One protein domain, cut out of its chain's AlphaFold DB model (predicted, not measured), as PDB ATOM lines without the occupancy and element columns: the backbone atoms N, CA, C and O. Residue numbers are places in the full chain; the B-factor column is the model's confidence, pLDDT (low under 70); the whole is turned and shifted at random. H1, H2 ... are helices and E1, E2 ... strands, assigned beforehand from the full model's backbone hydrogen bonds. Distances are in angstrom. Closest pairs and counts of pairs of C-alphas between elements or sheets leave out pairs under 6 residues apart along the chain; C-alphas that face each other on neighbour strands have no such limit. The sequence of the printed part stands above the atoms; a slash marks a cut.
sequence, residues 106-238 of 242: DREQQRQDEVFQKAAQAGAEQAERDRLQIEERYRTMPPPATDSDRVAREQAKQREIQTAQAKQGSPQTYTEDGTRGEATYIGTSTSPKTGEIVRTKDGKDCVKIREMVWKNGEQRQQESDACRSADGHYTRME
ATOM      1  N   ASP A 106     357.570 202.222 223.380       60.84
ATOM      2  CA  ASP A 106     357.654 201.062 224.277       60.84
ATOM      3  C   ASP A 106     356.397 200.953 225.149       60.84
ATOM      4  O   ASP A 106     355.839 199.868 225.302       60.84
ATOM      5  N   ARG A 107     355.908 202.078 225.692       64.88
ATOM      6  CA  ARG A 107     354.635 202.107 226.434       64.88
ATOM      7  C   ARG A 107     353.448 201.816 225.526       64.88
ATOM      8  O   ARG A 107     352.580 201.038 225.900       64.88
ATOM      9  N   GLU A 108     353.436 202.401 224.335       66.06
ATOM     10  CA  GLU A 108     352.398 202.159 223.336       66.06
ATOM     11  C   GLU A 108     352.411 200.699 222.864       66.06
ATOM     12  O   GLU A 108     351.358 200.073 222.799       66.06
ATOM     13  N   GLN A 109     353.588 200.108 222.626       66.88
ATOM     14  CA  GLN A 109     353.723 198.681 222.321       66.88
ATOM     15  C   GLN A 109     353.242 197.819 223.478       66.88
ATOM     16  O   GLN A 109     352.487 196.887 223.243       66.88
ATOM     17  N   GLN A 110     353.612 198.133 224.722       72.94
ATOM     18  CA  GLN A 110     353.125 197.388 225.884       72.94
ATOM     19  C   GLN A 110     351.599 197.443 225.991       72.94
ATOM     20  O   GLN A 110     350.964 196.412 226.200       72.94
ATOM     21  N   ARG A 111     350.982 198.613 225.786       74.81
ATOM     22  CA  ARG A 111     349.518 198.759 225.767       74.81
ATOM     23  C   ARG A 111     348.875 197.995 224.621       74.81
ATOM     24  O   ARG A 111     347.857 197.327 224.809       74.81
ATOM     25  N   GLN A 112     349.479 198.058 223.443       71.62
ATOM     26  CA  GLN A 112     349.021 197.319 222.281       71.62
ATOM     27  C   GLN A 112     349.125 195.805 222.503       71.62
ATOM     28  O   GLN A 112     348.217 195.067 222.127       71.62
ATOM     29  N   ASP A 113     350.186 195.343 223.158       74.50
ATOM     30  CA  ASP A 113     350.401 193.951 223.540       74.50
ATOM     31  C   ASP A 113     349.397 193.501 224.603       74.50
ATOM     32  O   ASP A 113     348.834 192.415 224.485       74.50
ATOM     33  N   GLU A 114     349.095 194.344 225.591       80.75
ATOM     34  CA  GLU A 114     348.047 194.095 226.587       80.75
ATOM     35  C   GLU A 114     346.670 193.944 225.925       80.75
ATOM     36  O   GLU A 114     345.925 193.011 226.234       80.75
ATOM     37  N   VAL A 115     346.317 194.845 225.004       82.56
ATOM     38  CA  VAL A 115     345.034 194.805 224.289       82.56
ATOM     39  C   VAL A 115     344.958 193.623 223.328       82.56
ATOM     40  O   VAL A 115     343.926 192.950 223.271       82.56
ATOM     41  N   PHE A 116     346.058 193.289 222.658       80.81
ATOM     42  CA  PHE A 116     346.176 192.082 221.850       80.81
ATOM     43  C   PHE A 116     345.983 190.810 222.683       80.81
ATOM     44  O   PHE A 116     345.172 189.958 222.317       80.81
ATOM     45  N   GLN A 117     346.673 190.688 223.822       83.50
ATOM     46  CA  GLN A 117     346.546 189.529 224.706       83.50
ATOM     47  C   GLN A 117     345.122 189.391 225.247       83.50
ATOM     48  O   GLN A 117     344.572 188.290 225.220       83.50
ATOM     49  N   LYS A 118     344.492 190.493 225.674       83.69
ATOM     50  CA  LYS A 118     343.094 190.488 226.132       83.69
ATOM     51  C   LYS A 118     342.135 190.052 225.029       83.69
ATOM     52  O   LYS A 118     341.263 189.228 225.288       83.69
ATOM     53  N   ALA A 119     342.303 190.561 223.809       81.69
ATOM     54  CA  ALA A 119     341.472 190.172 222.672       81.69
ATOM     55  C   ALA A 119     341.649 188.687 222.325       81.69
ATOM     56  O   ALA A 119     340.662 187.983 222.104       81.69
ATOM     57  N   ALA A 120     342.892 188.198 222.327       82.31
ATOM     58  CA  ALA A 120     343.204 186.800 222.054       82.31
ATOM     59  C   ALA A 120     342.657 185.859 223.127       82.31
ATOM     60  O   ALA A 120     342.038 184.852 222.791       82.31
ATOM     61  N   GLN A 121     342.812 186.212 224.402       86.44
ATOM     62  CA  GLN A 121     342.279 185.428 225.506       86.44
ATOM     63  C   GLN A 121     340.748 185.419 225.500       86.44
ATOM     64  O   GLN A 121     340.151 184.346 225.516       86.44
ATOM     65  N   ALA A 122     340.104 186.588 225.428       83.31
ATOM     66  CA  ALA A 122     338.646 186.683 225.422       83.31
ATOM     67  C   ALA A 122     338.034 185.946 224.221       83.31
ATOM     68  O   ALA A 122     337.043 185.231 224.373       83.31
ATOM     69  N   GLY A 123     338.653 186.079 223.045       82.56
ATOM     70  CA  GLY A 123     338.258 185.366 221.834       82.56
ATOM     71  C   GLY A 123     338.430 183.853 221.945       82.56
ATOM     72  O   GLY A 123     337.512 183.110 221.608       82.56
ATOM     73  N   ALA A 124     339.560 183.382 222.479       83.00
ATOM     74  CA  ALA A 124     339.800 181.956 222.688       83.00
ATOM     75  C   ALA A 124     338.841 181.349 223.724       83.00
ATOM     76  O   ALA A 124     338.301 180.267 223.506       83.00
ATOM     77  N   GLU A 125     338.578 182.053 224.827       86.88
ATOM     78  CA  GLU A 125     337.586 181.632 225.818       86.88
ATOM     79  C   GLU A 125     336.174 181.600 225.227       86.88
ATOM     80  O   GLU A 125     335.407 180.684 225.515       86.88
ATOM     81  N   GLN A 126     335.819 182.578 224.390       85.06
ATOM     82  CA  GLN A 126     334.539 182.584 223.686       85.06
ATOM     83  C   GLN A 126     334.427 181.400 222.721       85.06
ATOM     84  O   GLN A 126     333.429 180.685 222.764       85.06
ATOM     85  N   ALA A 127     335.450 181.156 221.903       84.00
ATOM     86  CA  ALA A 127     335.485 180.041 220.963       84.00
ATOM     87  C   ALA A 127     335.378 178.683 221.674       84.00
ATOM     88  O   ALA A 127     334.677 177.789 221.198       84.00
ATOM     89  N   GLU A 128     336.025 178.538 222.832       86.50
ATOM     90  CA  GLU A 128     335.944 177.322 223.639       86.50
ATOM     91  C   GLU A 128     334.565 177.154 224.287       86.50
ATOM     92  O   GLU A 128     333.994 176.065 224.240       86.50
ATOM     93  N   ARG A 129     333.979 178.228 224.836       88.94
ATOM     94  CA  ARG A 129     332.602 178.194 225.361       88.94
ATOM     95  C   ARG A 129     331.601 177.795 224.278       88.94
ATOM     96  O   ARG A 129     330.765 176.928 224.527       88.94
ATOM     97  N   ASP A 130     331.712 178.378 223.087       87.69
ATOM     98  CA  ASP A 130     330.839 178.072 221.954       87.69
ATOM     99  C   ASP A 130     331.018 176.616 221.490       87.69
ATOM    100  O   ASP A 130     330.030 175.910 221.263       87.69
ATOM    101  N   ARG A 131     332.265 176.125 221.415       88.06
ATOM    102  CA  ARG A 131     332.570 174.720 221.098       88.06
ATOM    103  C   ARG A 131     331.911 173.775 222.099       88.06
ATOM    104  O   ARG A 131     331.193 172.866 221.687       88.06
ATOM    105  N   LEU A 132     332.116 174.004 223.395       92.00
ATOM    106  CA  LEU A 132     331.556 173.170 224.461       92.00
ATOM    107  C   LEU A 132     330.024 173.208 224.469       92.00
ATOM    108  O   LEU A 132     329.388 172.173 224.653       92.00
ATOM    109  N   GLN A 133     329.417 174.370 224.214       94.19
ATOM    110  CA  GLN A 133     327.962 174.499 224.122       94.19
ATOM    111  C   GLN A 133     327.392 173.681 222.954       94.19
ATOM    112  O   GLN A 133     326.370 173.008 223.104       94.19
ATOM    113  N   ILE A 134     328.057 173.713 221.795       91.81
ATOM    114  CA  ILE A 134     327.677 172.905 220.633       91.81
ATOM    115  C   ILE A 134     327.860 171.418 220.950       91.81
ATOM    116  O   ILE A 134     326.937 170.631 220.744       91.81
ATOM    117  N   GLU A 135     329.016 171.025 221.483       91.88
ATOM    118  CA  GLU A 135     329.303 169.636 221.851       91.88
ATOM    119  C   GLU A 135     328.270 169.067 222.825       91.88
ATOM    120  O   GLU A 135     327.740 167.983 222.575       91.88
ATOM    121  N   GLU A 136     327.920 169.814 223.870       95.38
ATOM    122  CA  GLU A 136     326.926 169.397 224.856       95.38
ATOM    123  C   GLU A 136     325.526 169.273 224.239       95.38
ATOM    124  O   GLU A 136     324.795 168.312 224.500       95.38
ATOM    125  N   ARG A 137     325.155 170.184 223.333       95.00
ATOM    126  CA  ARG A 137     323.879 170.087 222.617       95.00
ATOM    127  C   ARG A 137     323.817 168.837 221.738       95.00
ATOM    128  O   ARG A 137     322.803 168.153 221.733       95.00
ATOM    129  N   TYR A 138     324.883 168.503 221.008       92.62
ATOM    130  CA  TYR A 138     324.916 167.273 220.200       92.62
ATOM    131  C   TYR A 138     324.995 166.003 221.056       92.62
ATOM    132  O   TYR A 138     324.480 164.966 220.639       92.62
ATOM    133  N   ARG A 139     325.599 166.078 222.248       92.00
ATOM    134  CA  ARG A 139     325.659 164.975 223.216       92.00
ATOM    135  C   ARG A 139     324.292 164.649 223.818       92.00
ATOM    136  O   ARG A 139     324.002 163.482 224.054       92.00
ATOM    137  N   THR A 140     323.467 165.665 224.063       93.38
ATOM    138  CA  THR A 140     322.128 165.511 224.657       93.38
ATOM    139  C   THR A 140     321.033 165.195 223.631       93.38
ATOM    140  O   THR A 140     319.927 164.812 224.015       93.38
ATOM    141  N   MET A 141     321.315 165.293 222.325       89.06
ATOM    142  CA  MET A 141     320.379 164.871 221.279       89.06
ATOM    143  C   MET A 141     320.175 163.343 221.262       89.06
ATOM    144  O   MET A 141     321.140 162.595 221.430       89.06
ATOM    145  N   PRO A 142     318.961 162.853 220.937       91.38
ATOM    146  CA  PRO A 142     318.699 161.423 220.770       91.38
ATOM    147  C   PRO A 142     319.649 160.793 219.745       91.38
ATOM    148  O   PRO A 142     319.893 161.426 218.709       91.38
ATOM    149  N   PRO A 143     320.172 159.578 219.980       88.31
ATOM    150  CA  PRO A 143     321.124 158.949 219.073       88.31
ATOM    151  C   PRO A 143     320.529 158.777 217.664       88.31
ATOM    152  O   PRO A 143     319.326 158.543 217.524       88.31
ATOM    153  N   PRO A 144     321.345 158.924 216.607       89.69
ATOM    154  CA  PRO A 144     320.899 158.734 215.230       89.69
ATOM    155  C   PRO A 144     320.442 157.286 214.996       89.69
ATOM    156  O   PRO A 144     321.063 156.350 215.493       89.69
ATOM    157  N   ALA A 145     319.362 157.112 214.227       87.62
ATOM    158  CA  ALA A 145     318.759 155.802 213.963       87.62
ATOM    159  C   ALA A 145     319.590 154.942 212.996       87.62
ATOM    160  O   ALA A 145     319.504 153.716 213.032       87.62
ATOM    161  N   THR A 146     320.390 155.580 212.138       93.50
ATOM    162  CA  THR A 146     321.216 154.916 211.125       93.50
ATOM    163  C   THR A 146     322.660 155.416 211.153       93.50
ATOM    164  O   THR A 146     322.958 156.515 211.631       93.50
ATOM    165  N   ASP A 147     323.574 154.626 210.587       89.62
ATOM    166  CA  ASP A 147     324.975 155.028 210.433       89.62
ATOM    167  C   ASP A 147     325.138 156.246 209.508       89.62
ATOM    168  O   ASP A 147     325.981 157.104 209.772       89.62
ATOM    169  N   SER A 148     324.316 156.371 208.459       93.19
ATOM    170  CA  SER A 148     324.323 157.552 207.585       93.19
ATOM    171  C   SER A 148     323.921 158.819 208.338       93.19
ATOM    172  O   SER A 148     324.579 159.849 208.190       93.19
ATOM    173  N   ASP A 149     322.912 158.733 209.209       91.69
ATOM    174  CA  ASP A 149     322.489 159.863 210.044       91.69
ATOM    175  C   ASP A 149     323.569 160.237 211.061       91.69
ATOM    176  O   ASP A 149     323.758 161.416 211.364       91.69
ATOM    177  N   ARG A 150     324.323 159.249 211.564       89.81
ATOM    178  CA  ARG A 150     325.475 159.495 212.440       89.81
ATOM    179  C   ARG A 150     326.551 160.308 211.729       89.81
ATOM    180  O   ARG A 150     327.024 161.292 212.291       89.81
ATOM    181  N   VAL A 151     326.915 159.927 210.505       92.12
ATOM    182  CA  VAL A 151     327.927 160.650 209.715       92.12
ATOM    183  C   VAL A 151     327.445 162.056 209.366       92.12
ATOM    184  O   VAL A 151     328.188 163.017 209.564       92.12
ATOM    185  N   ALA A 152     326.202 162.200 208.901       92.00
ATOM    186  CA  ALA A 152     325.627 163.502 208.571       92.00
ATOM    187  C   ALA A 152     325.575 164.428 209.795       92.00
ATOM    188  O   ALA A 152     325.919 165.608 209.700       92.00
ATOM    189  N   ARG A 153     325.211 163.888 210.964       91.25
ATOM    190  CA  ARG A 153     325.190 164.638 212.221       91.25
ATOM    191  C   ARG A 153     326.586 165.056 212.669       91.25
ATOM    192  O   ARG A 153     326.751 166.201 213.075       91.25
ATOM    193  N   GLU A 154     327.579 164.175 212.587       91.75
ATOM    194  CA  GLU A 154     328.955 164.534 212.944       91.75
ATOM    195  C   GLU A 154     329.492 165.622 212.004       91.75
ATOM    196  O   GLU A 154     330.055 166.611 212.460       91.75
ATOM    197  N   GLN A 155     329.223 165.526 210.699       91.94
ATOM    198  CA  GLN A 155     329.581 166.589 209.757       91.94
ATOM    199  C   GLN A 155     328.865 167.911 210.063       91.94
ATOM    200  O   GLN A 155     329.492 168.970 210.000       91.94
ATOM    201  N   ALA A 156     327.575 167.875 210.411       91.12
ATOM    202  CA  ALA A 156     326.820 169.063 210.805       91.12
ATOM    203  C   ALA A 156     327.395 169.701 212.079       91.12
ATOM    204  O   ALA A 156     327.623 170.909 212.103       91.12
ATOM    205  N   LYS A 157     327.726 168.884 213.088       91.75
ATOM    206  CA  LYS A 157     328.399 169.320 214.316       91.75
ATOM    207  C   LYS A 157     329.722 170.020 214.008       91.75
ATOM    208  O   LYS A 157     329.940 171.129 214.482       91.75
ATOM    209  N   GLN A 158     330.578 169.411 213.186       89.19
ATOM    210  CA  GLN A 158     331.874 169.991 212.816       89.19
ATOM    211  C   GLN A 158     331.719 171.323 212.068       89.19
ATOM    212  O   GLN A 158     332.416 172.287 212.376       89.19
ATOM    213  N   ARG A 159     330.763 171.419 211.131       88.75
ATOM    214  CA  ARG A 159     330.459 172.683 210.432       88.75
ATOM    215  C   ARG A 159     329.973 173.766 211.387       88.75
ATOM    216  O   ARG A 159     330.328 174.933 211.227       88.75
ATOM    217  N   GLU A 160     329.162 173.397 212.371       89.88
ATOM    218  CA  GLU A 160     328.633 174.351 213.339       89.88
ATOM    219  C   GLU A 160     329.718 174.859 214.293       89.88
ATOM    220  O   GLU A 160     329.781 176.062 214.541       89.88
ATOM    221  N   ILE A 161     330.620 173.979 214.745       86.50
ATOM    222  CA  ILE A 161     331.809 174.365 215.520       86.50
ATOM    223  C   ILE A 161     332.665 175.344 214.712       86.50
ATOM    224  O   ILE A 161     332.970 176.424 215.210       86.50
ATOM    225  N   GLN A 162     332.978 175.029 213.450       85.56
ATOM    226  CA  GLN A 162     333.752 175.927 212.581       85.56
ATOM    227  C   GLN A 162     333.068 177.289 212.399       85.56
ATOM    228  O   GLN A 162     333.715 178.333 212.465       85.56
ATOM    229  N   THR A 163     331.746 177.296 212.212       86.88
ATOM    230  CA  THR A 163     330.969 178.534 212.045       86.88
ATOM    231  C   THR A 163     330.978 179.378 213.319       86.88
ATOM    232  O   THR A 163     331.121 180.597 213.250       86.88
ATOM    233  N   ALA A 164     330.835 178.754 214.490       83.75
ATOM    234  CA  ALA A 164     330.880 179.462 215.762       83.75
ATOM    235  C   ALA A 164     332.281 180.007 216.061       83.75
ATOM    236  O   ALA A 164     332.420 181.166 216.442       83.75
ATOM    237  N   GLN A 165     333.321 179.219 215.785       81.00
ATOM    238  CA  GLN A 165     334.714 179.628 215.941       81.00
ATOM    239  C   GLN A 165     335.108 180.787 215.019       81.00
ATOM    240  O   GLN A 165     335.999 181.546 215.381       81.00
ATOM    241  N   ALA A 166     334.440 180.980 213.878       78.56
ATOM    242  CA  ALA A 166     334.667 182.108 212.970       78.56
ATOM    243  C   ALA A 166     333.952 183.414 213.382       78.56
ATOM    244  O   ALA A 166     334.109 184.437 212.710       78.56
ATOM    245  N   LYS A 167     333.146 183.411 214.453       82.69
ATOM    246  CA  LYS A 167     332.455 184.624 214.911       82.69
ATOM    247  C   LYS A 167     333.458 185.653 215.419       82.69
ATOM    248  O   LYS A 167     334.309 185.344 216.245       82.69
ATOM    249  N   GLN A 168     333.320 186.895 214.966       81.50
ATOM    250  CA  GLN A 168     334.135 187.993 215.478       81.50
ATOM    251  C   GLN A 168     333.787 188.278 216.942       81.50
ATOM    252  O   GLN A 168     332.614 188.315 217.320       81.50
ATOM    253  N   GLY A 169     334.821 188.461 217.756       75.44
ATOM    254  CA  GLY A 169     334.697 188.852 219.152       75.44
ATOM    255  C   GLY A 169     334.492 190.357 219.290       75.44
ATOM    256  O   GLY A 169     334.627 191.117 218.330       75.44
ATOM    257  N   SER A 170     334.180 190.804 220.504       78.88
ATOM    258  CA  SER A 170     334.099 192.235 220.792       78.88
ATOM    259  C   SER A 170     335.489 192.885 220.721       78.88
ATOM    260  O   SER A 170     336.432 192.337 221.304       78.88
ATOM    261  N   PRO A 171     335.624 194.045 220.049       79.25
ATOM    262  CA  PRO A 171     336.892 194.757 219.963       79.25
ATOM    263  C   PRO A 171     337.369 195.158 221.359       79.25
ATOM    264  O   PRO A 171     336.601 195.685 222.166       79.25
ATOM    265  N   GLN A 172     338.642 194.902 221.645       83.12
ATOM    266  CA  GLN A 172     339.335 195.434 222.811       83.12
ATOM    267  C   GLN A 172     340.064 196.701 222.386       83.12
ATOM    268  O   GLN A 172     340.778 196.691 221.386       83.12
ATOM    269  N   THR A 173     339.885 197.791 223.126       79.75
ATOM    270  CA  THR A 173     340.435 199.103 222.773       79.75
ATOM    271  C   THR A 173     341.188 199.727 223.939       79.75
ATOM    272  O   THR A 173     340.908 199.450 225.106       79.75
ATOM    273  N   TYR A 174     342.136 200.602 223.621       73.31
ATOM    274  CA  TYR A 174     342.685 201.574 224.563       73.31
ATOM    275  C   TYR A 174     342.781 202.948 223.898       73.31
ATOM    276  O   TYR A 174     342.841 203.074 222.672       73.31
ATOM    277  N   THR A 175     342.748 204.001 224.709       67.25
ATOM    278  CA  THR A 175     342.921 205.386 224.260       67.25
ATOM    279  C   THR A 175     343.612 206.154 225.378       67.25
ATOM    280  O   THR A 175     343.066 206.258 226.473       67.25
ATOM    281  N   GLU A 176     344.814 206.655 225.117       60.34
ATOM    282  CA  GLU A 176     345.660 207.344 226.099       60.34
ATOM    283  C   GLU A 176     346.507 208.384 225.349       60.34
ATOM    284  O   GLU A 176     346.995 208.088 224.265       60.34
ATOM    285  N   ASP A 177     346.614 209.617 225.857       59.00
ATOM    286  CA  ASP A 177     347.510 210.687 225.366       59.00
ATOM    287  C   ASP A 177     347.597 210.896 223.832       59.00
ATOM    288  O   ASP A 177     348.652 211.188 223.273       59.00
ATOM    289  N   GLY A 178     346.463 210.793 223.128       58.62
ATOM    290  CA  GLY A 178     346.383 211.001 221.670       58.62
ATOM    291  C   GLY A 178     346.723 209.765 220.826       58.62
ATOM    292  O   GLY A 178     346.587 209.802 219.602       58.62
ATOM    293  N   THR A 179     347.089 208.665 221.474       60.12
ATOM    294  CA  THR A 179     347.294 207.339 220.893       60.12
ATOM    295  C   THR A 179     346.101 206.420 221.171       60.12
ATOM    296  O   THR A 179     345.429 206.514 222.201       60.12
ATOM    297  N   ARG A 180     345.771 205.562 220.201       68.44
ATOM    298  CA  ARG A 180     344.650 204.620 220.282       68.44
ATOM    299  C   ARG A 180     345.027 203.314 219.606       68.44
ATOM    300  O   ARG A 180     345.566 203.335 218.500       68.44
ATOM    301  N   GLY A 181     344.648 202.198 220.206       71.88
ATOM    302  CA  GLY A 181     344.789 200.887 219.589       71.88
ATOM    303  C   GLY A 181     343.542 200.047 219.795       71.88
ATOM    304  O   GLY A 181     342.791 200.228 220.755       71.88
ATOM    305  N   GLU A 182     343.314 199.146 218.850       81.62
ATOM    306  CA  GLU A 182     342.203 198.203 218.871       81.62
ATOM    307  C   GLU A 182     342.708 196.830 218.435       81.62
ATOM    308  O   GLU A 182     343.457 196.729 217.462       81.62
ATOM    309  N   ALA A 183     342.292 195.785 219.143       81.31
ATOM    310  CA  ALA A 183     342.503 194.401 218.758       81.31
ATOM    311  C   ALA A 183     341.194 193.619 218.883       81.31
ATOM    312  O   ALA A 183     340.496 193.695 219.894       81.31
ATOM    313  N   THR A 184     340.880 192.829 217.865       86.06
ATOM    314  CA  THR A 184     339.591 192.150 217.734       86.06
ATOM    315  C   THR A 184     339.823 190.706 217.334       86.06
ATOM    316  O   THR A 184     340.509 190.431 216.353       86.06
ATOM    317  N   TYR A 185     339.237 189.765 218.072       86.56
ATOM    318  CA  TYR A 185     339.211 188.363 217.663       86.56
ATOM    319  C   TYR A 185     338.388 188.201 216.383       86.56
ATOM    320  O   TYR A 185     337.257 188.680 216.315       86.56
ATOM    321  N   ILE A 186     338.940 187.526 215.374       85.25
ATOM    322  CA  ILE A 186     338.268 187.311 214.083       85.25
ATOM    323  C   ILE A 186     338.165 185.840 213.674       85.25
ATOM    324  O   ILE A 186     337.725 185.547 212.563       85.25
ATOM    325  N   GLY A 187     338.560 184.918 214.549       86.81
ATOM    326  CA  GLY A 187     338.355 183.489 214.351       86.81
ATOM    327  C   GLY A 187     339.523 182.628 214.813       86.81
ATOM    328  O   GLY A 187     340.488 183.119 215.394       86.81
ATOM    329  N   THR A 188     339.470 181.331 214.524       83.25
ATOM    330  CA  THR A 188     340.605 180.416 214.708       83.25
ATOM    331  C   THR A 188     341.613 180.551 213.569       83.25
ATOM    332  O   THR A 188     341.247 180.806 212.418       83.25
ATOM    333  N   SER A 189     342.895 180.351 213.867       82.69
ATOM    334  CA  SER A 189     343.932 180.319 212.840       82.69
ATOM    335  C   SER A 189     343.955 178.966 212.136       82.69
ATOM    336  O   SER A 189     343.859 177.923 212.778       82.69
ATOM    337  N   THR A 190     344.087 178.978 210.810       79.56
ATOM    338  CA  THR A 190     344.097 177.777 209.966       79.56
ATOM    339  C   THR A 190     345.283 177.800 209.014       79.56
ATOM    340  O   THR A 190     345.568 178.832 208.402       79.56
ATOM    341  N   SER A 191     345.934 176.652 208.834       70.12
ATOM    342  CA  SER A 191     347.016 176.471 207.870       70.12
ATOM    343  C   SER A 191     346.499 176.726 206.452       70.12
ATOM    344  O   SER A 191     345.547 176.065 206.030       70.12
ATOM    345  N   PRO A 192     347.136 177.611 205.665       63.16
ATOM    346  CA  PRO A 192     346.712 177.867 204.291       63.16
ATOM    347  C   PRO A 192     346.876 176.641 203.377       63.16
ATOM    348  O   PRO A 192     346.253 176.587 202.324       63.16
ATOM    349  N   LYS A 193     347.700 175.652 203.765       66.12
ATOM    350  CA  LYS A 193     347.962 174.444 202.963       66.12
ATOM    351  C   LYS A 193     346.996 173.299 203.246       66.12
ATOM    352  O   LYS A 193     346.652 172.571 202.323       66.12
ATOM    353  N   THR A 194     346.608 173.108 204.505       70.81
ATOM    354  CA  THR A 194     345.790 171.953 204.924       70.81
ATOM    355  C   THR A 194     344.370 172.341 205.318       70.81
ATOM    356  O   THR A 194     343.515 171.472 205.429       70.81
ATOM    357  N   GLY A 195     344.096 173.634 205.530       68.62
ATOM    358  CA  GLY A 195     342.823 174.108 206.076       68.62
ATOM    359  C   GLY A 195     342.606 173.730 207.545       68.62
ATOM    360  O   GLY A 195     341.563 174.046 208.107       68.62
ATOM    361  N   GLU A 196     343.575 173.067 208.180       71.38
ATOM    362  CA  GLU A 196     343.482 172.610 209.566       71.38
ATOM    363  C   GLU A 196     343.838 173.723 210.549       71.38
ATOM    364  O   GLU A 196     344.627 174.616 210.231       71.38
ATOM    365  N   ILE A 197     343.282 173.647 211.762       76.75
ATOM    366  CA  ILE A 197     343.553 174.603 212.839       76.75
ATOM    367  C   ILE A 197     345.044 174.566 213.192       76.75
ATOM    368  O   ILE A 197     345.610 173.503 213.457       76.75
ATOM    369  N   VAL A 198     345.682 175.737 213.190       77.06
ATOM    370  CA  VAL A 198     347.090 175.879 213.569       77.06
ATOM    371  C   VAL A 198     347.217 175.622 215.065       77.06
ATOM    372  O   VAL A 198     346.502 176.223 215.866       77.06
ATOM    373  N   ARG A 199     348.154 174.746 215.433       74.44
ATOM    374  CA  ARG A 199     348.463 174.399 216.820       74.44
ATOM    375  C   ARG A 199     349.901 174.733 217.168       74.44
ATOM    376  O   ARG A 199     350.795 174.643 216.327       74.44
ATOM    377  N   THR A 200     350.130 175.074 218.427       69.69
ATOM    378  CA  THR A 200     351.478 175.174 218.987       69.69
ATOM    379  C   THR A 200     352.112 173.794 219.139       69.69
ATOM    380  O   THR A 200     351.440 172.767 219.032       69.69
ATOM    381  N   LYS A 201     353.421 173.754 219.425       66.44
ATOM    382  CA  LYS A 201     354.145 172.500 219.708       66.44
ATOM    383  C   LYS A 201     353.533 171.707 220.870       66.44
ATOM    384  O   LYS A 201     353.613 170.486 220.868       66.44
ATOM    385  N   ASP A 202     352.870 172.398 221.795       66.25
ATOM    386  CA  ASP A 202     352.182 171.807 222.946       66.25
ATOM    387  C   ASP A 202     350.724 171.410 222.632       66.25
ATOM    388  O   ASP A 202     349.959 171.070 223.531       66.25
ATOM    389  N   GLY A 203     350.309 171.490 221.363       66.44
ATOM    390  CA  GLY A 203     348.979 171.093 220.902       66.44
ATOM    391  C   GLY A 203     347.866 172.112 221.163       66.44
ATOM    392  O   GLY A 203     346.700 171.762 221.002       66.44
ATOM    393  N   LYS A 204     348.185 173.356 221.552       73.19
ATOM    394  CA  LYS A 204     347.172 174.400 221.800       73.19
ATOM    395  C   LYS A 204     346.791 175.115 220.505       73.19
ATOM    396  O   LYS A 204     347.678 175.524 219.760       73.19
ATOM    397  N   ASP A 205     345.495 175.304 220.272       81.25
ATOM    398  CA  ASP A 205     344.974 175.990 219.085       81.25
ATOM    399  C   ASP A 205     345.330 177.488 219.086       81.25
ATOM    400  O   ASP A 205     345.333 178.155 220.127       81.25
ATOM    401  N   CYS A 206     345.632 178.015 217.903       82.94
ATOM    402  CA  CYS A 206     345.912 179.427 217.678       82.94
ATOM    403  C   CYS A 206     344.675 180.165 217.158       82.94
ATOM    404  O   CYS A 206     343.810 179.597 216.486       82.94
ATOM    405  N   VAL A 207     344.612 181.464 217.429       86.31
ATOM    406  CA  VAL A 207     343.508 182.346 217.035       86.31
ATOM    407  C   VAL A 207     343.986 183.433 216.080       86.31
ATOM    408  O   VAL A 207     345.169 183.748 216.039       86.31
ATOM    409  N   LYS A 208     343.073 184.016 215.308       86.94
ATOM    410  CA  LYS A 208     343.317 185.168 214.440       86.94
ATOM    411  C   LYS A 208     342.806 186.433 215.099       86.94
ATOM    412  O   LYS A 208     341.645 186.509 215.509       86.94
ATOM    413  N   ILE A 209     343.668 187.438 215.144       84.25
ATOM    414  CA  ILE A 209     343.386 188.755 215.699       84.25
ATOM    415  C   ILE A 209     343.549 189.792 214.600       84.25
ATOM    416  O   ILE A 209     344.517 189.779 213.844       84.25
ATOM    417  N   ARG A 210     342.599 190.714 214.527       84.94
ATOM    418  CA  ARG A 210     342.689 191.930 213.736       84.94
ATOM    419  C   ARG A 210     343.110 193.067 214.645       84.94
ATOM    420  O   ARG A 210     342.405 193.379 215.592       84.94
ATOM    421  N   GLU A 211     344.229 193.690 214.335       77.62
ATOM    422  CA  GLU A 211     344.781 194.828 215.054       77.62
ATOM    423  C   GLU A 211     344.668 196.091 214.197       77.62
ATOM    424  O   GLU A 211     344.908 196.071 212.988       77.62
ATOM    425  N   MET A 212     344.332 197.211 214.824       73.44
ATOM    426  CA  MET A 212     344.420 198.539 214.228       73.44
ATOM    427  C   MET A 212     345.648 199.235 214.799       73.44
ATOM    428  O   MET A 212     345.646 199.658 215.953       73.44
ATOM    429  N   VAL A 213     346.692 199.353 213.981       67.25
ATOM    430  CA  VAL A 213     347.978 199.939 214.372       67.25
ATOM    431  C   VAL A 213     348.116 201.321 213.755       67.25
ATOM    432  O   VAL A 213     347.875 201.501 212.560       67.25
ATOM    433  N   TRP A 214     348.552 202.299 214.540       64.50
ATOM    434  CA  TRP A 214     348.914 203.617 214.028       64.50
ATOM    435  C   TRP A 214     350.377 203.620 213.589       64.50
ATOM    436  O   TRP A 214     351.278 203.435 214.401       64.50
ATOM    437  N   LYS A 215     350.631 203.819 212.292       58.97
ATOM    438  CA  LYS A 215     351.985 203.966 211.739       58.97
ATOM    439  C   LYS A 215     352.053 205.247 210.924       58.97
ATOM    440  O   LYS A 215     351.275 205.427 209.996       58.97
ATOM    441  N   ASN A 216     353.001 206.125 211.252       56.28
ATOM    442  CA  ASN A 216     353.238 207.389 210.541       56.28
ATOM    443  C   ASN A 216     352.001 208.309 210.454       56.28
ATOM    444  O   ASN A 216     351.814 208.996 209.456       56.28
ATOM    445  N   GLY A 217     351.139 208.309 211.476       58.78
ATOM    446  CA  GLY A 217     349.900 209.098 211.477       58.78
ATOM    447  C   GLY A 217     348.758 208.504 210.641       58.78
ATOM    448  O   GLY A 217     347.699 209.117 210.554       58.78
ATOM    449  N   GLU A 218     348.937 207.311 210.067       64.94
ATOM    450  CA  GLU A 218     347.887 206.558 209.383       64.94
ATOM    451  C   GLU A 218     347.459 205.344 210.212       64.94
ATOM    452  O   GLU A 218     348.292 204.607 210.752       64.94
ATOM    453  N   GLN A 219     346.151 205.091 210.260       67.88
ATOM    454  CA  GLN A 219     345.601 203.877 210.851       67.88
ATOM    455  C   GLN A 219     345.676 202.736 209.833       67.88
ATOM    456  O   GLN A 219     345.096 202.818 208.750       67.88
ATOM    457  N   ARG A 220     346.394 201.664 210.173       68.88
ATOM    458  CA  ARG A 220     346.521 200.466 209.341       68.88
ATOM    459  C   ARG A 220     345.939 199.265 210.059       68.88
ATOM    460  O   ARG A 220     346.317 198.958 211.185       68.88
ATOM    461  N   GLN A 221     345.048 198.568 209.367       77.88
ATOM    462  CA  GLN A 221     344.552 197.277 209.807       77.88
ATOM    463  C   GLN A 221     345.584 196.195 209.470       77.88
ATOM    464  O   GLN A 221     346.060 196.108 208.336       77.88
ATOM    465  N   GLN A 222     345.915 195.369 210.452       75.75
ATOM    466  CA  GLN A 222     346.782 194.208 210.321       75.75
ATOM    467  C   GLN A 222     346.064 192.988 210.898       75.75
ATOM    468  O   GLN A 222     345.362 193.096 211.896       75.75
ATOM    469  N   GLU A 223     346.223 191.827 210.271       82.50
ATOM    470  CA  GLU A 223     345.781 190.556 210.844       82.50
ATOM    471  C   GLU A 223     347.012 189.767 211.295       82.50
ATOM    472  O   GLU A 223     348.016 189.706 210.579       82.50
ATOM    473  N   SER A 224     346.928 189.209 212.496       77.94
ATOM    474  CA  SER A 224     348.004 188.511 213.191       77.94
ATOM    475  C   SER A 224     347.465 187.195 213.743       77.94
ATOM    476  O   SER A 224     346.366 187.147 214.301       77.94
ATOM    477  N   ASP A 225     348.248 186.126 213.631       83.19
ATOM    478  CA  ASP A 225     347.963 184.886 214.347       83.19
ATOM    479  C   ASP A 225     348.488 185.008 215.786       83.19
ATOM    480  O   ASP A 225     349.624 185.426 216.012       83.19
ATOM    481  N   ALA A 226     347.665 184.651 216.768       84.50
ATOM    482  CA  ALA A 226     348.007 184.623 218.182       84.50
ATOM    483  C   ALA A 226     347.985 183.177 218.676       84.50
ATOM    484  O   ALA A 226     346.940 182.524 218.715       84.50
ATOM    485  N   CYS A 227     349.145 182.674 219.076       83.50
ATOM    486  CA  CYS A 227     349.285 181.323 219.597       83.50
ATOM    487  C   CYS A 227     349.533 181.361 221.101       83.50
ATOM    488  O   CYS A 227     350.267 182.220 221.593       83.50
ATOM    489  N   ARG A 228     348.941 180.412 221.832       81.38
ATOM    490  CA  ARG A 228     349.132 180.314 223.279       81.38
ATOM    491  C   ARG A 228     350.469 179.652 223.603       81.38
ATOM    492  O   ARG A 228     350.664 178.477 223.288       81.38
ATOM    493  N   SER A 229     351.360 180.377 224.263       74.69
ATOM    494  CA  SER A 229     352.649 179.874 224.731       74.69
ATOM    495  C   SER A 229     352.502 178.935 225.939       74.69
ATOM    496  O   SER A 229     351.409 178.700 226.483       74.69
ATOM    497  N   ALA A 230     353.622 178.323 226.332       72.88
ATOM    498  CA  ALA A 230     353.682 177.366 227.435       72.88
ATOM    499  C   ALA A 230     353.278 178.001 228.779       72.88
ATOM    500  O   ALA A 230     352.526 177.398 229.541       72.88
ATOM    501  N   ASP A 231     353.694 179.247 229.006       74.31
ATOM    502  CA  ASP A 231     353.353 180.093 230.161       74.31
ATOM    503  C   ASP A 231     351.890 180.579 230.172       74.31
ATOM    504  O   ASP A 231     351.419 181.136 231.158       74.31
ATOM    505  N   GLY A 232     351.139 180.324 229.099       73.00
ATOM    506  CA  GLY A 232     349.724 180.651 228.996       73.00
ATOM    507  C   GLY A 232     349.416 182.014 228.381       73.00
ATOM    508  O   GLY A 232     348.229 182.272 228.178       73.00
ATOM    509  N   HIS A 233     350.426 182.816 228.032       78.00
ATOM    510  CA  HIS A 233     350.254 184.071 227.296       78.00
ATOM    511  C   HIS A 233     349.973 183.829 225.806       78.00
ATOM    512  O   HIS A 233     350.174 182.733 225.285       78.00
ATOM    513  N   TYR A 234     349.467 184.849 225.111       75.00
ATOM    514  CA  TYR A 234     349.277 184.809 223.661       75.00
ATOM    515  C   TYR A 234     350.363 185.635 222.980       75.00
ATOM    516  O   TYR A 234     350.469 186.840 223.205       75.00
ATOM    517  N   THR A 235     351.153 184.986 222.130       73.50
ATOM    518  CA  THR A 235     352.227 185.627 221.365       73.50
ATOM    519  C   THR A 235     351.824 185.780 219.906       73.50
ATOM    520  O   THR A 235     351.290 184.837 219.311       73.50
ATOM    521  N   ARG A 236     352.116 186.949 219.319       72.56
ATOM    522  CA  ARG A 236     352.003 187.161 217.870       72.56
ATOM    523  C   ARG A 236     352.953 186.217 217.148       72.56
ATOM    524  O   ARG A 236     354.143 186.179 217.445       72.56
ATOM    525  N   MET A 237     352.425 185.479 216.189       67.38
ATOM    526  CA  MET A 237     353.220 184.715 215.245       67.38
ATOM    527  C   MET A 237     353.531 185.623 214.061       67.38
ATOM    528  O   MET A 237     352.622 186.177 213.438       67.38
ATOM    529  N   GLU A 238     354.810 185.770 213.727       53.00
ATOM    530  CA  GLU A 238     355.172 186.333 212.433       53.00
ATOM    531  C   GLU A 238     354.711 185.348 211.356       53.00
ATOM    532  O   GLU A 238     355.272 184.265 211.190       53.00
TER     533      GLU A 238
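This is residues 106 to 238 of the 242 residues of an uncharacterized protein of Nitrospira sp (UniProt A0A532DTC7). A strongly curled sheet of five strands wraps round residues 108 to 127 of the long helix H1, and H1 runs on past it to make a helical hairpin with H2; residues 145 to 151, of which 147 to 151 belong to H2, stick out at the far end. The printed part has 133 residues, with two named helices followed by five named strands. The sheet order is E1, E2, E3, E4, E5, all antiparallel, and the class is mixed, helices and strands. The whole is a loose rod, with a radius of gyration of the C-alphas of 17.8 A and spans of 63 by 27 by 27 A.

H1, residues 106 to 140, begins at C-alpha 106 (357.654, 201.062, 224.277) and is 50.3 A long. H2, residues 147 to 165, is 27.0 A long. E1 is residues 172 to 176, E2 is 179 to 188 with 28.4 A, E3 is 207 to 215 with 23.8 A, and E4 is 218 to 228 with 29.7 A. E5, residues 234 to 237, ends at C-alpha 237 (353.220, 184.715, 215.245).

H1 is on one face of the sheet, in two layers, helix and sheet; its closest C-alphas to E2 are those of Gly 123 and Tyr 185, 5.2 A. H1 and H2 touch through residues 127 to 138 and 157 to 165 alone, closest at the C-alphas of Ala 127 and Gln 165, 5.1 A, with a shallow tilt of 22 degrees, opposite ways. H2 only grazes the sheet with residues 162 to 165. The strands form a meander, each the antiparallel neighbour of the one before: N 174 and O 181 are 3.0 A apart in E1 and E2, N 184 and O 210 2.8 A in E2 and E3, N 209 and O 224 2.8 A in E3 and E4, N 237 and O 225 2.8 A in E4 and E5, each within hydrogen-bond range. In H1 and H2 every O i to N i+4 pair is within hydrogen-bond range.

The C-alphas farthest apart, of Thr 146 and Asp 177, are 63.3 A apart. The printed part has no cut; the link E2 to E3, residues 189 to 206, is long. Mean pLDDT of the printed part is 79.4, and 27 residues are under 70, among them 213 to 220.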